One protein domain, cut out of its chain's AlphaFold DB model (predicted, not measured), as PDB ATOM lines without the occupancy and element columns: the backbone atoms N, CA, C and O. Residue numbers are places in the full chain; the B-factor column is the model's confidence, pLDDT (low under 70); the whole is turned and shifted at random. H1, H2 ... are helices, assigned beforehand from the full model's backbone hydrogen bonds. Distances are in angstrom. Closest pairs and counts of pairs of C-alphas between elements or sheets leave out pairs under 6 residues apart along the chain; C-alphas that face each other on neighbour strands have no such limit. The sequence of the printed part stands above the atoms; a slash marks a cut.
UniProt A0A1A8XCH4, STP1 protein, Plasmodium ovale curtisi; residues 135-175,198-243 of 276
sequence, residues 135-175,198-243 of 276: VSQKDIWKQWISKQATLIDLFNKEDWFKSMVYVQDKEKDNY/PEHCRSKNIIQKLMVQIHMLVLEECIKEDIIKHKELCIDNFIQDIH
ATOM      1  N   VAL A 135      35.621  36.789  -1.818       49.91
ATOM      2  CA  VAL A 135      36.877  36.417  -1.147       49.91
ATOM      3  C   VAL A 135      37.487  37.624  -0.422       49.91
ATOM      4  O   VAL A 135      37.911  37.502   0.725       49.91
ATOM      5  N   SER A 136      37.418  38.814  -1.027       66.19
ATOM      6  CA  SER A 136      37.940  40.055  -0.447       66.19
ATOM      7  C   SER A 136      37.231  40.454   0.855       66.19
ATOM      8  O   SER A 136      37.886  40.849   1.816       66.19
ATOM      9  N   GLN A 137      35.905  40.294   0.934       75.25
ATOM     10  CA  GLN A 137      35.099  40.723   2.080       75.25
ATOM     11  C   GLN A 137      35.268  39.809   3.297       75.25
ATOM     12  O   GLN A 137      35.420  40.292   4.423       75.25
ATOM     13  N   LYS A 138      35.331  38.490   3.071       81.56
ATOM     14  CA  LYS A 138      35.612  37.513   4.133       81.56
ATOM     15  C   LYS A 138      36.972  37.759   4.781       81.56
ATOM     16  O   LYS A 138      37.113  37.607   5.993       81.56
ATOM     17  N   ASP A 139      37.967  38.178   4.007       80.69
ATOM     18  CA  ASP A 139      39.301  38.455   4.537       80.69
ATOM     19  C   ASP A 139      39.351  39.735   5.380       80.69
ATOM     20  O   ASP A 139      40.041  39.759   6.405       80.69
ATOM     21  N   ILE A 140      38.561  40.761   5.038       84.00
ATOM     22  CA  ILE A 140      38.380  41.944   5.898       84.00
ATOM     23  C   ILE A 140      37.760  41.530   7.232       84.00
ATOM     24  O   ILE A 140      38.240  41.939   8.289       84.00
ATOM     25  N   TRP A 141      36.720  40.691   7.206       88.69
ATOM     26  CA  TRP A 141      36.081  40.200   8.425       88.69
ATOM     27  C   TRP A 141      37.049  39.418   9.303       88.69
ATOM     28  O   TRP A 141      37.149  39.707  10.493       88.69
ATOM     29  N   LYS A 142      37.831  38.495   8.732       85.44
ATOM     30  CA  LYS A 142      38.863  37.760   9.482       85.44
ATOM     31  C   LYS A 142      39.876  38.703  10.133       85.44
ATOM     32  O   LYS A 142      40.197  38.528  11.306       85.44
ATOM     33  N   GLN A 143      40.365  39.707   9.399       82.44
ATOM     34  CA  GLN A 143      41.313  40.694   9.932       82.44
ATOM     35  C   GLN A 143      40.700  41.577  11.016       82.44
ATOM     36  O   GLN A 143      41.382  41.958  11.966       82.44
ATOM     37  N   TRP A 144      39.426  41.931  10.876       87.31
ATOM     38  CA  TRP A 144      38.733  42.717  11.880       87.31
ATOM     39  C   TRP A 144      38.518  41.910  13.156       87.31
ATOM     40  O   TRP A 144      38.866  42.409  14.225       87.31
ATOM     41  N   ILE A 145      38.026  40.671  13.043       86.44
ATOM     42  CA  ILE A 145      37.766  39.765  14.169       86.44
ATOM     43  C   ILE A 145      39.061  39.371  14.889       86.44
ATOM     44  O   ILE A 145      39.090  39.376  16.117       86.44
ATOM     45  N   SER A 146      40.167  39.131  14.177       82.19
ATOM     46  CA  SER A 146      41.447  38.792  14.819       82.19
ATOM     47  C   SER A 146      41.990  39.904  15.728       82.19
ATOM     48  O   SER A 146      42.663  39.625  16.718       82.19
ATOM     49  N   LYS A 147      41.648  41.170  15.455       80.12
ATOM     50  CA  LYS A 147      42.019  42.322  16.297       80.12
ATOM     51  C   LYS A 147      41.149  42.456  17.554       80.12
ATOM     52  O   LYS A 147      41.524  43.183  18.479       80.12
ATOM     53  N   GLN A 148      40.011  41.760  17.619       79.50
ATOM     54  CA  GLN A 148      39.026  41.917  18.693       79.50
ATOM     55  C   GLN A 148      39.422  41.242  20.005       79.50
ATOM     56  O   GLN A 148      38.843  41.579  21.031       79.50
ATOM     57  N   ALA A 149      40.439  40.373  20.022       69.19
ATOM     58  CA  ALA A 149      40.972  39.808  21.266       69.19
ATOM     59  C   ALA A 149      41.351  40.913  22.276       69.19
ATOM     60  O   ALA A 149      40.958  40.872  23.436       69.19
ATOM     61  N   THR A 150      41.993  41.982  21.797       70.31
ATOM     62  CA  THR A 150      42.338  43.156  22.622       70.31
ATOM     63  C   THR A 150      41.118  43.949  23.107       70.31
ATOM     64  O   THR A 150      41.161  44.587  24.158       70.31
ATOM     65  N   LEU A 151      40.016  43.912  22.352       71.00
ATOM     66  CA  LEU A 151      38.753  44.551  22.718       71.00
ATOM     67  C   LEU A 151      37.993  43.751  23.776       71.00
ATOM     68  O   LEU A 151      37.379  44.367  24.641       71.00
ATOM     69  N   ILE A 152      38.087  42.419  23.761       73.00
ATOM     70  CA  ILE A 152      37.521  41.556  24.808       73.00
ATOM     71  C   ILE A 152      38.127  41.908  26.164       73.00
ATOM     72  O   ILE A 152      37.397  42.118  27.129       73.00
ATOM     73  N   ASP A 153      39.451  42.035  26.233       74.62
ATOM     74  CA  ASP A 153      40.146  42.378  27.478       74.62
ATOM     75  C   ASP A 153      39.774  43.768  28.000       74.62
ATOM     76  O   ASP A 153      39.747  43.994  29.212       74.62
ATOM     77  N   LEU A 154      39.489  44.706  27.093       78.06
ATOM     78  CA  LEU A 154      39.002  46.033  27.449       78.06
ATOM     79  C   LEU A 154      37.565  45.959  27.969       78.06
ATOM     80  O   LEU A 154      37.295  46.433  29.068       78.06
ATOM     81  N   PHE A 155      36.662  45.310  27.231       80.44
ATOM     82  CA  PHE A 155      35.263  45.154  27.625       80.44
ATOM     83  C   PHE A 155      35.125  44.415  28.954       80.44
ATOM     84  O   PHE A 155      34.376  44.860  29.812       80.44
ATOM     85  N   ASN A 156      35.917  43.372  29.205       79.38
ATOM     86  CA  ASN A 156      35.904  42.646  30.478       79.38
ATOM     87  C   ASN A 156      36.218  43.524  31.703       79.38
ATOM     88  O   ASN A 156      35.847  43.171  32.826       79.38
ATOM     89  N   LYS A 157      36.890  44.667  31.519       81.50
ATOM     90  CA  LYS A 157      37.171  45.624  32.600       81.50
ATOM     91  C   LYS A 157      36.008  46.576  32.855       81.50
ATOM     92  O   LYS A 157      35.881  47.055  33.981       81.50
ATOM     93  N   GLU A 158      35.149  46.784  31.865       81.12
ATOM     94  CA  GLU A 158      34.026  47.711  31.911       81.12
ATOM     95  C   GLU A 158      32.830  47.150  32.693       81.12
ATOM     96  O   GLU A 158      32.412  46.002  32.515       81.12
ATOM     97  N   ASP A 159      32.221  47.984  33.534       81.50
ATOM     98  CA  ASP A 159      31.133  47.548  34.414       81.50
ATOM     99  C   ASP A 159      29.830  47.254  33.662       81.50
ATOM    100  O   ASP A 159      29.079  46.351  34.049       81.50
ATOM    101  N   TRP A 160      29.578  47.944  32.544       81.88
ATOM    102  CA  TRP A 160      28.431  47.641  31.685       81.88
ATOM    103  C   TRP A 160      28.551  46.238  31.079       81.88
ATOM    104  O   TRP A 160      27.574  45.494  31.079       81.88
ATOM    105  N   PHE A 161      29.745  45.831  30.634       81.69
ATOM    106  CA  PHE A 161      29.947  44.519  30.022       81.69
ATOM    107  C   PHE A 161      29.846  43.396  31.056       81.69
ATOM    108  O   PHE A 161      29.153  42.408  30.819       81.69
ATOM    109  N   LYS A 162      30.431  43.580  32.251       83.31
ATOM    110  CA  LYS A 162      30.247  42.650  33.381       83.31
ATOM    111  C   LYS A 162      28.769  42.477  33.736       83.31
ATOM    112  O   LYS A 162      28.314  41.355  33.948       83.31
ATOM    113  N   SER A 163      28.014  43.578  33.753       80.50
ATOM    114  CA  SER A 163      26.571  43.554  34.018       80.50
ATOM    115  C   SER A 163      25.809  42.768  32.948       80.50
ATOM    116  O   SER A 163      24.910  41.999  33.278       80.50
ATOM    117  N   MET A 164      26.190  42.888  31.674       79.25
ATOM    118  CA  MET A 164      25.564  42.116  30.594       79.25
ATOM    119  C   MET A 164      25.897  40.624  30.658       79.25
ATOM    120  O   MET A 164      25.001  39.798  30.479       79.25
ATOM    121  N   VAL A 165      27.150  40.270  30.964       81.56
ATOM    122  CA  VAL A 165      27.550  38.873  31.205       81.56
ATOM    123  C   VAL A 165      26.717  38.281  32.345       81.56
ATOM    124  O   VAL A 165      26.198  37.178  32.212       81.56
ATOM    125  N   TYR A 166      26.520  39.037  33.429       78.50
ATOM    126  CA  TYR A 166      25.718  38.610  34.577       78.50
ATOM    127  C   TYR A 166      24.236  38.384  34.240       78.50
ATOM    128  O   TYR A 166      23.659  37.380  34.659       78.50
ATOM    129  N   VAL A 167      23.614  39.290  33.476       74.94
ATOM    130  CA  VAL A 167      22.210  39.142  33.045       74.94
ATOM    131  C   VAL A 167      22.034  37.880  32.199       74.94
ATOM    132  O   VAL A 167      21.159  37.067  32.500       74.94
ATOM    133  N   GLN A 168      22.904  37.655  31.207       69.88
ATOM    134  CA  GLN A 168      22.836  36.449  30.372       69.88
ATOM    135  C   GLN A 168      23.114  35.158  31.154       69.88
ATOM    136  O   GLN A 168      22.566  34.105  30.819       69.88
ATOM    137  N   ASP A 169      23.961  35.218  32.182       71.00
ATOM    138  CA  ASP A 169      24.250  34.058  33.020       71.00
ATOM    139  C   ASP A 169      23.019  33.611  33.817       71.00
ATOM    140  O   ASP A 169      22.728  32.412  33.874       71.00
ATOM    141  N   LYS A 170      22.253  34.581  34.338       65.94
ATOM    142  CA  LYS A 170      21.012  34.355  35.091       65.94
ATOM    143  C   LYS A 170      19.818  33.953  34.233       65.94
ATOM    144  O   LYS A 170      19.014  33.134  34.668       65.94
ATOM    145  N   GLU A 171      19.682  34.491  33.022       60.38
ATOM    146  CA  GLU A 171      18.578  34.132  32.116       60.38
ATOM    147  C   GLU A 171      18.596  32.644  31.724       60.38
ATOM    148  O   GLU A 171      17.540  32.039  31.526       60.38
ATOM    149  N   LYS A 172      19.778  32.013  31.683       52.53
ATOM    150  CA  LYS A 172      19.919  30.576  31.402       52.53
ATOM    151  C   LYS A 172      19.486  29.650  32.535       52.53
ATOM    152  O   LYS A 172      19.186  28.497  32.248       52.53
ATOM    153  N   ASP A 173      19.433  30.116  33.781       41.00
ATOM    154  CA  ASP A 173      18.955  29.284  34.894       41.00
ATOM    155  C   ASP A 173      17.418  29.122  34.881       41.00
ATOM    156  O   ASP A 173      16.889  28.249  35.565       41.00
ATOM    157  N   ASN A 174      16.703  29.902  34.055       39.41
ATOM    158  CA  ASN A 174      15.239  29.874  33.931       39.41
ATOM    159  C   ASN A 174      14.704  29.114  32.700       39.41
ATOM    160  O   ASN A 174      13.494  28.910  32.602       39.41
ATOM    161  N   TYR A 175      15.562  28.680  31.769       35.38
ATOM    162  CA  TYR A 175      15.163  27.851  30.626       35.38
ATOM    163  C   TYR A 175      15.770  26.449  30.753       35.38
ATOM    164  O   TYR A 175      16.976  26.337  30.987       35.38
ATOM    165  N   PRO A 198      33.820  24.932  36.612       55.50
ATOM    166  CA  PRO A 198      32.641  25.014  35.743       55.50
ATOM    167  C   PRO A 198      32.136  26.447  35.515       55.50
ATOM    168  O   PRO A 198      31.731  26.786  34.403       55.50
ATOM    169  N   GLU A 199      32.236  27.309  36.531       58.06
ATOM    170  CA  GLU A 199      31.854  28.728  36.459       58.06
ATOM    171  C   GLU A 199      32.717  29.531  35.475       58.06
ATOM    172  O   GLU A 199      32.201  30.355  34.723       58.06
ATOM    173  N   HIS A 200      34.024  29.256  35.416       53.75
ATOM    174  CA  HIS A 200      34.937  29.949  34.503       53.75
ATOM    175  C   HIS A 200      34.700  29.542  33.041       53.75
ATOM    176  O   HIS A 200      34.768  30.368  32.133       53.75
ATOM    177  N   CYS A 201      34.359  28.272  32.801       53.50
ATOM    178  CA  CYS A 201      33.953  27.805  31.475       53.50
ATOM    179  C   CYS A 201      32.613  28.436  31.044       53.50
ATOM    180  O   CYS A 201      32.430  28.798  29.879       53.50
ATOM    181  N   ARG A 202      31.685  28.622  31.993       62.38
ATOM    182  CA  ARG A 202      30.363  29.213  31.748       62.38
ATOM    183  C   ARG A 202      30.445  30.698  31.386       62.38
ATOM    184  O   ARG A 202      29.892  31.086  30.357       62.38
ATOM    185  N   SER A 203      31.180  31.500  32.158       67.12
ATOM    186  CA  SER A 203      31.350  32.937  31.891       67.12
ATOM    187  C   SER A 203      32.059  33.199  30.561       67.12
ATOM    188  O   SER A 203      31.622  34.044  29.780       67.12
ATOM    189  N   LYS A 204      33.079  32.400  30.236       70.75
ATOM    190  CA  LYS A 204      33.779  32.457  28.948       70.75
ATOM    191  C   LYS A 204      32.848  32.213  27.758       70.75
ATOM    192  O   LYS A 204      32.852  32.992  26.810       70.75
ATOM    193  N   ASN A 205      31.995  31.192  27.836       71.19
ATOM    194  CA  ASN A 205      31.017  30.909  26.783       71.19
ATOM    195  C   ASN A 205      30.001  32.051  26.602       71.19
ATOM    196  O   ASN A 205      29.525  32.278  25.492       71.19
ATOM    197  N   ILE A 206      29.639  32.759  27.675       74.56
ATOM    198  CA  ILE A 206      28.717  33.904  27.618       74.56
ATOM    199  C   ILE A 206      29.389  35.103  26.952       74.56
ATOM    200  O   ILE A 206      28.823  35.685  26.031       74.56
ATOM    201  N   ILE A 207      30.623  35.417  27.351       80.06
ATOM    202  CA  ILE A 207      31.419  36.493  26.749       80.06
ATOM    203  C   ILE A 207      31.561  36.270  25.243       80.06
ATOM    204  O   ILE A 207      31.305  37.176  24.460       80.06
ATOM    205  N   GLN A 208      31.901  35.053  24.818       77.75
ATOM    206  CA  GLN A 208      32.047  34.735  23.397       77.75
ATOM    207  C   GLN A 208      30.737  34.923  22.620       77.75
ATOM    208  O   GLN A 208      30.756  35.468  21.517       77.75
ATOM    209  N   LYS A 209      29.593  34.530  23.197       77.75
ATOM    210  CA  LYS A 209      28.274  34.772  22.591       77.75
ATOM    211  C   LYS A 209      27.981  36.264  22.460       77.75
ATOM    212  O   LYS A 209      27.632  36.702  21.368       77.75
ATOM    213  N   LEU A 210      28.187  37.038  23.528       81.25
ATOM    214  CA  LEU A 210      28.049  38.498  23.512       81.25
ATOM    215  C   LEU A 210      28.937  39.137  22.443       81.25
ATOM    216  O   LEU A 210      28.499  40.040  21.737       81.25
ATOM    217  N   MET A 211      30.160  38.639  22.271       84.56
ATOM    218  CA  MET A 211      31.072  39.135  21.247       84.56
ATOM    219  C   MET A 211      30.528  38.922  19.840       84.56
ATOM    220  O   MET A 211      30.483  39.895  19.088       84.56
ATOM    221  N   VAL A 212      30.054  37.723  19.475       83.00
ATOM    222  CA  VAL A 212      29.488  37.553  18.121       83.00
ATOM    223  C   VAL A 212      28.239  38.418  17.934       83.00
ATOM    224  O   VAL A 212      28.081  39.015  16.876       83.00
ATOM    225  N   GLN A 213      27.407  38.573  18.969       80.50
ATOM    226  CA  GLN A 213      26.189  39.395  18.921       80.50
ATOM    227  C   GLN A 213      26.498  40.866  18.661       80.50
ATOM    228  O   GLN A 213      25.926  41.475  17.760       80.50
ATOM    229  N   ILE A 214      27.438  41.425  19.423       87.25
ATOM    230  CA  ILE A 214      27.883  42.807  19.266       87.25
ATOM    231  C   ILE A 214      28.417  43.034  17.846       87.25
ATOM    232  O   ILE A 214      28.066  44.023  17.207       87.25
ATOM    233  N   HIS A 215      29.244  42.118  17.336       89.06
ATOM    234  CA  HIS A 215      29.891  42.292  16.034       89.06
ATOM    235  C   HIS A 215      28.917  42.114  14.867       89.06
ATOM    236  O   HIS A 215      28.992  42.873  13.902       89.06
ATOM    237  N   MET A 216      27.970  41.179  14.978       87.06
ATOM    238  CA  MET A 216      26.881  41.007  14.014       87.06
ATOM    239  C   MET A 216      26.030  42.275  13.922       87.06
ATOM    240  O   MET A 216      25.811  42.799  12.833       87.06
ATOM    241  N   LEU A 217      25.635  42.822  15.077       88.62
ATOM    242  CA  LEU A 217      24.840  44.044  15.145       88.62
ATOM    243  C   LEU A 217      25.577  45.242  14.530       88.62
ATOM    244  O   LEU A 217      24.977  46.035  13.810       88.62
ATOM    245  N   VAL A 218      26.884  45.374  14.783       90.75
ATOM    246  CA  VAL A 218      27.700  46.434  14.168       90.75
ATOM    247  C   VAL A 218      27.686  46.333  12.644       90.75
ATOM    248  O   VAL A 218      27.550  47.366  11.985       90.75
ATOM    249  N   LEU A 219      27.810  45.130  12.073       90.38
ATOM    250  CA  LEU A 219      27.768  44.953  10.621       90.38
ATOM    251  C   LEU A 219      26.399  45.292  10.040       90.38
ATOM    252  O   LEU A 219      26.339  46.067   9.087       90.38
ATOM    253  N   GLU A 220      25.318  44.780  10.629       88.56
ATOM    254  CA  GLU A 220      23.951  45.060  10.175       88.56
ATOM    255  C   GLU A 220      23.644  46.560  10.178       88.56
ATOM    256  O   GLU A 220      23.112  47.094   9.203       88.56
ATOM    257  N   GLU A 221      24.026  47.272  11.239       90.62
ATOM    258  CA  GLU A 221      23.830  48.721  11.313       90.62
ATOM    259  C   GLU A 221      24.710  49.479  10.313       90.62
ATOM    260  O   GLU A 221      24.258  50.449   9.709       90.62
ATOM    261  N   CYS A 222      25.941  49.025  10.061       89.38
ATOM    262  CA  CYS A 222      26.775  49.626   9.020       89.38
ATOM    263  C   CYS A 222      26.192  49.430   7.620       89.38
ATOM    264  O   CYS A 222      26.228  50.365   6.826       89.38
ATOM    265  N   ILE A 223      25.639  48.250   7.327       88.25
ATOM    266  CA  ILE A 223      24.999  47.951   6.041       88.25
ATOM    267  C   ILE A 223      23.779  48.856   5.843       88.25
ATOM    268  O   ILE A 223      23.663  49.491   4.797       88.25
ATOM    269  N   LYS A 224      22.921  49.001   6.862       89.06
ATOM    270  CA  LYS A 224      21.774  49.926   6.818       89.06
ATOM    271  C   LYS A 224      22.212  51.369   6.580       89.06
ATOM    272  O   LYS A 224      21.649  52.047   5.724       89.06
ATOM    273  N   GLU A 225      23.228  51.837   7.303       89.94
ATOM    274  CA  GLU A 225      23.763  53.189   7.121       89.94
ATOM    275  C   GLU A 225      24.347  53.400   5.722       89.94
ATOM    276  O   GLU A 225      24.179  54.470   5.145       89.94
ATOM    277  N   ASP A 226      25.025  52.400   5.162       86.19
ATOM    278  CA  ASP A 226      25.593  52.487   3.821       86.19
ATOM    279  C   ASP A 226      24.493  52.468   2.735       86.19
ATOM    280  O   ASP A 226      24.603  53.206   1.755       86.19
ATOM    281  N   ILE A 227      23.394  51.722   2.934       86.12
ATOM    282  CA  ILE A 227      22.191  51.793   2.079       86.12
ATOM    283  C   ILE A 227      21.589  53.203   2.120       86.12
ATOM    284  O   ILE A 227      21.301  53.773   1.069       86.12
ATOM    285  N   ILE A 228      21.418  53.782   3.315       89.06
ATOM    286  CA  ILE A 228      20.870  55.138   3.484       89.06
ATOM    287  C   ILE A 228      21.751  56.162   2.761       89.06
ATOM    288  O   ILE A 228      21.248  56.906   1.922       89.06
ATOM    289  N   LYS A 229      23.067  56.134   2.999       87.75
ATOM    290  CA  LYS A 229      24.025  57.034   2.336       87.75
ATOM    291  C   LYS A 229      23.984  56.919   0.818       87.75
ATOM    292  O   LYS A 229      24.094  57.919   0.117       87.75
ATOM    293  N   HIS A 230      23.831  55.706   0.290       84.19
ATOM    294  CA  HIS A 230      23.712  55.519  -1.151       84.19
ATOM    295  C   HIS A 230      22.388  56.078  -1.688       84.19
ATOM    296  O   HIS A 230      22.366  56.663  -2.771       84.19
ATOM    297  N   LYS A 231      21.277  55.910  -0.960       85.12
ATOM    298  CA  LYS A 231      19.987  56.510  -1.333       85.12
ATOM    299  C   LYS A 231      20.084  58.040  -1.358       85.12
ATOM    300  O   LYS A 231      19.639  58.639  -2.332       85.12
ATOM    301  N   GLU A 232      20.718  58.649  -0.356       88.31
ATOM    302  CA  GLU A 232      20.982  60.097  -0.301       88.31
ATOM    303  C   GLU A 232      21.820  60.564  -1.499       88.31
ATOM    304  O   GLU A 232      21.373  61.416  -2.260       88.31
ATOM    305  N   LEU A 233      22.964  59.918  -1.755       86.31
ATOM    306  CA  LEU A 233      23.833  60.245  -2.891       86.31
ATOM    307  C   LEU A 233      23.104  60.129  -4.239       86.31
ATOM    308  O   LEU A 233      23.325  60.916  -5.157       86.31
ATOM    309  N   CYS A 234      22.230  59.133  -4.372       82.94
ATOM    310  CA  CYS A 234      21.424  58.940  -5.569       82.94
ATOM    311  C   CYS A 234      20.457  60.116  -5.785       82.94
ATOM    312  O   CYS A 234      20.361  60.617  -6.903       82.94
ATOM    313  N   ILE A 235      19.797  60.595  -4.723       86.56
ATOM    314  CA  ILE A 235      18.928  61.782  -4.770       86.56
ATOM    315  C   ILE A 235      19.732  63.025  -5.150       86.56
ATOM    316  O   ILE A 235      19.302  63.765  -6.033       86.56
ATOM    317  N   ASP A 236      20.896  63.231  -4.534       86.31
ATOM    318  CA  ASP A 236      21.758  64.383  -4.817       86.31
ATOM    319  C   ASP A 236      22.184  64.418  -6.290       86.31
ATOM    320  O   ASP A 236      22.081  65.457  -6.944       86.31
ATOM    321  N   ASN A 237      22.572  63.266  -6.844       84.00
ATOM    322  CA  ASN A 237      22.904  63.138  -8.264       84.00
ATOM    323  C   ASN A 237      21.701  63.463  -9.160       84.00
ATOM    324  O   ASN A 237      21.842  64.221 -10.115       84.00
ATOM    325  N   PHE A 238      20.500  62.968  -8.831       83.44
ATOM    326  CA  PHE A 238      19.292  63.299  -9.594       83.44
ATOM    327  C   PHE A 238      18.951  64.792  -9.544       83.44
ATOM    328  O   PHE A 238      18.572  65.374 -10.560       83.44
ATOM    329  N   ILE A 239      19.091  65.429  -8.380       85.06
ATOM    330  CA  ILE A 239      18.892  66.876  -8.232       85.06
ATOM    331  C   ILE A 239      19.913  67.633  -9.090       85.06
ATOM    332  O   ILE A 239      19.550  68.589  -9.780       85.06
ATOM    333  N   GLN A 240      21.175  67.204  -9.082       86.19
ATOM    334  CA  GLN A 240      22.226  67.803  -9.898       86.19
ATOM    335  C   GLN A 240      21.949  67.648 -11.400       86.19
ATOM    336  O   GLN A 240      22.110  68.614 -12.145       86.19
ATOM    337  N   ASP A 241      21.490  66.478 -11.845       82.00
ATOM    338  CA  ASP A 241      21.140  66.221 -13.245       82.00
ATOM    339  C   ASP A 241      19.985  67.110 -13.716       82.00
ATOM    340  O   ASP A 241      20.061  67.691 -14.800       82.00
ATOM    341  N   ILE A 242      18.960  67.303 -12.878       81.75
ATOM    342  CA  ILE A 242      17.856  68.232 -13.162       81.75
ATOM    343  C   ILE A 242      18.376  69.669 -13.289       81.75
ATOM    344  O   ILE A 242      18.024  70.367 -14.241       81.75
ATOM    345  N   HIS A 243      19.231  70.124 -12.368       79.88
ATOM    346  CA  HIS A 243      19.829  71.461 -12.456       79.88
ATOM    347  C   HIS A 243      20.674  71.629 -13.722       79.88
ATOM    348  O   HIS A 243      20.590  72.660 -14.390       79.88
TER     349      HIS A 243
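Overview. This is residues 135 to 175 and 198 to 243 of the 276 residues of the protein "STP1 protein" of Plasmodium ovale curtisi (UniProt A0A1A8XCH4). One very long helix, H4, makes the long axis of a rod, and three shorter helices, H1, H2 and H3, follow one another in a loose curve round the part of it nearer its first residue. H3 crosses H4 steeply on one side, H2 stands beside H4 at the turn of the curve, and H1 is on the other side, while residues 220 to 243 of H4 stick out free. The printed part has 87 residues with four named helices, H1, H2, H3 and H4 in that order, and no named strand; its class is all helix. The whole is extended, with a radius of gyration of the C-alphas of 19.5 A and spans of 67 by 30 by 24 A.

Along the chain. Find C-alpha 135 at (36.877, 36.417, -1.147); there H1 begins, and it runs through residues 135 to 146, 16.8 A from first to last C-alpha. After a tight link of 2 residues comes H2, residues 149 to 155, 10.1 A long. After another tight link, of 3 residues, look for C-alpha 159 at (31.133, 47.548, 34.414), where H3 begins; it holds residues 159 to 174 and measures 23.8 A. Beyond the cut, H4 holds residues 198 to 243, measures 68.2 A and ends at C-alpha 243 at (19.829, 71.461, -12.456).

Arrangement. Start with H1, which meets H2 only through their link, is apart from H3 and is near H4, with 5 pairs of C-alphas within 10 A. H2 is close to H4 but not clearly touching; their closest C-alphas, those of Ile 152 and Met 211, are 7.8 A apart, and their lines are about perpendicular at 84 degrees. H2 is also close to H3 but not clearly touching, with the closest C-alphas, those of Phe 155 and Phe 161, 5.9 A apart and the lines about perpendicular at 89 degrees. H3 and H4 touch, through residues 165 to 169 of H3 and 202 to 210 of H4 alone; look at Val 165 and Ile 206, whose C-alphas are the closest, 6.2 A apart. These two helices run opposite ways at a steep tilt of 65 degrees. In the backbones of H1, H2 and H4 every O i to N i+4 pair is within hydrogen-bond range; in H3, 9 of 12 are.

Size, cuts and confidence. The C-alphas farthest apart are those of Pro 198 and His 243, 68.2 A. Residues 135 to 140, 170 to 175 and 220 to 243 stand free; the body without them spans 31 by 21 by 18 A. Residues 176 to 197 are not printed, and C-alphas 175 and 198 are 18.4 A apart across this cut. The mean pLDDT of the printed part is 77.7; look for values under 70 at residues 135 to 136, 149, 168, 170 to 175 and 198 to 203.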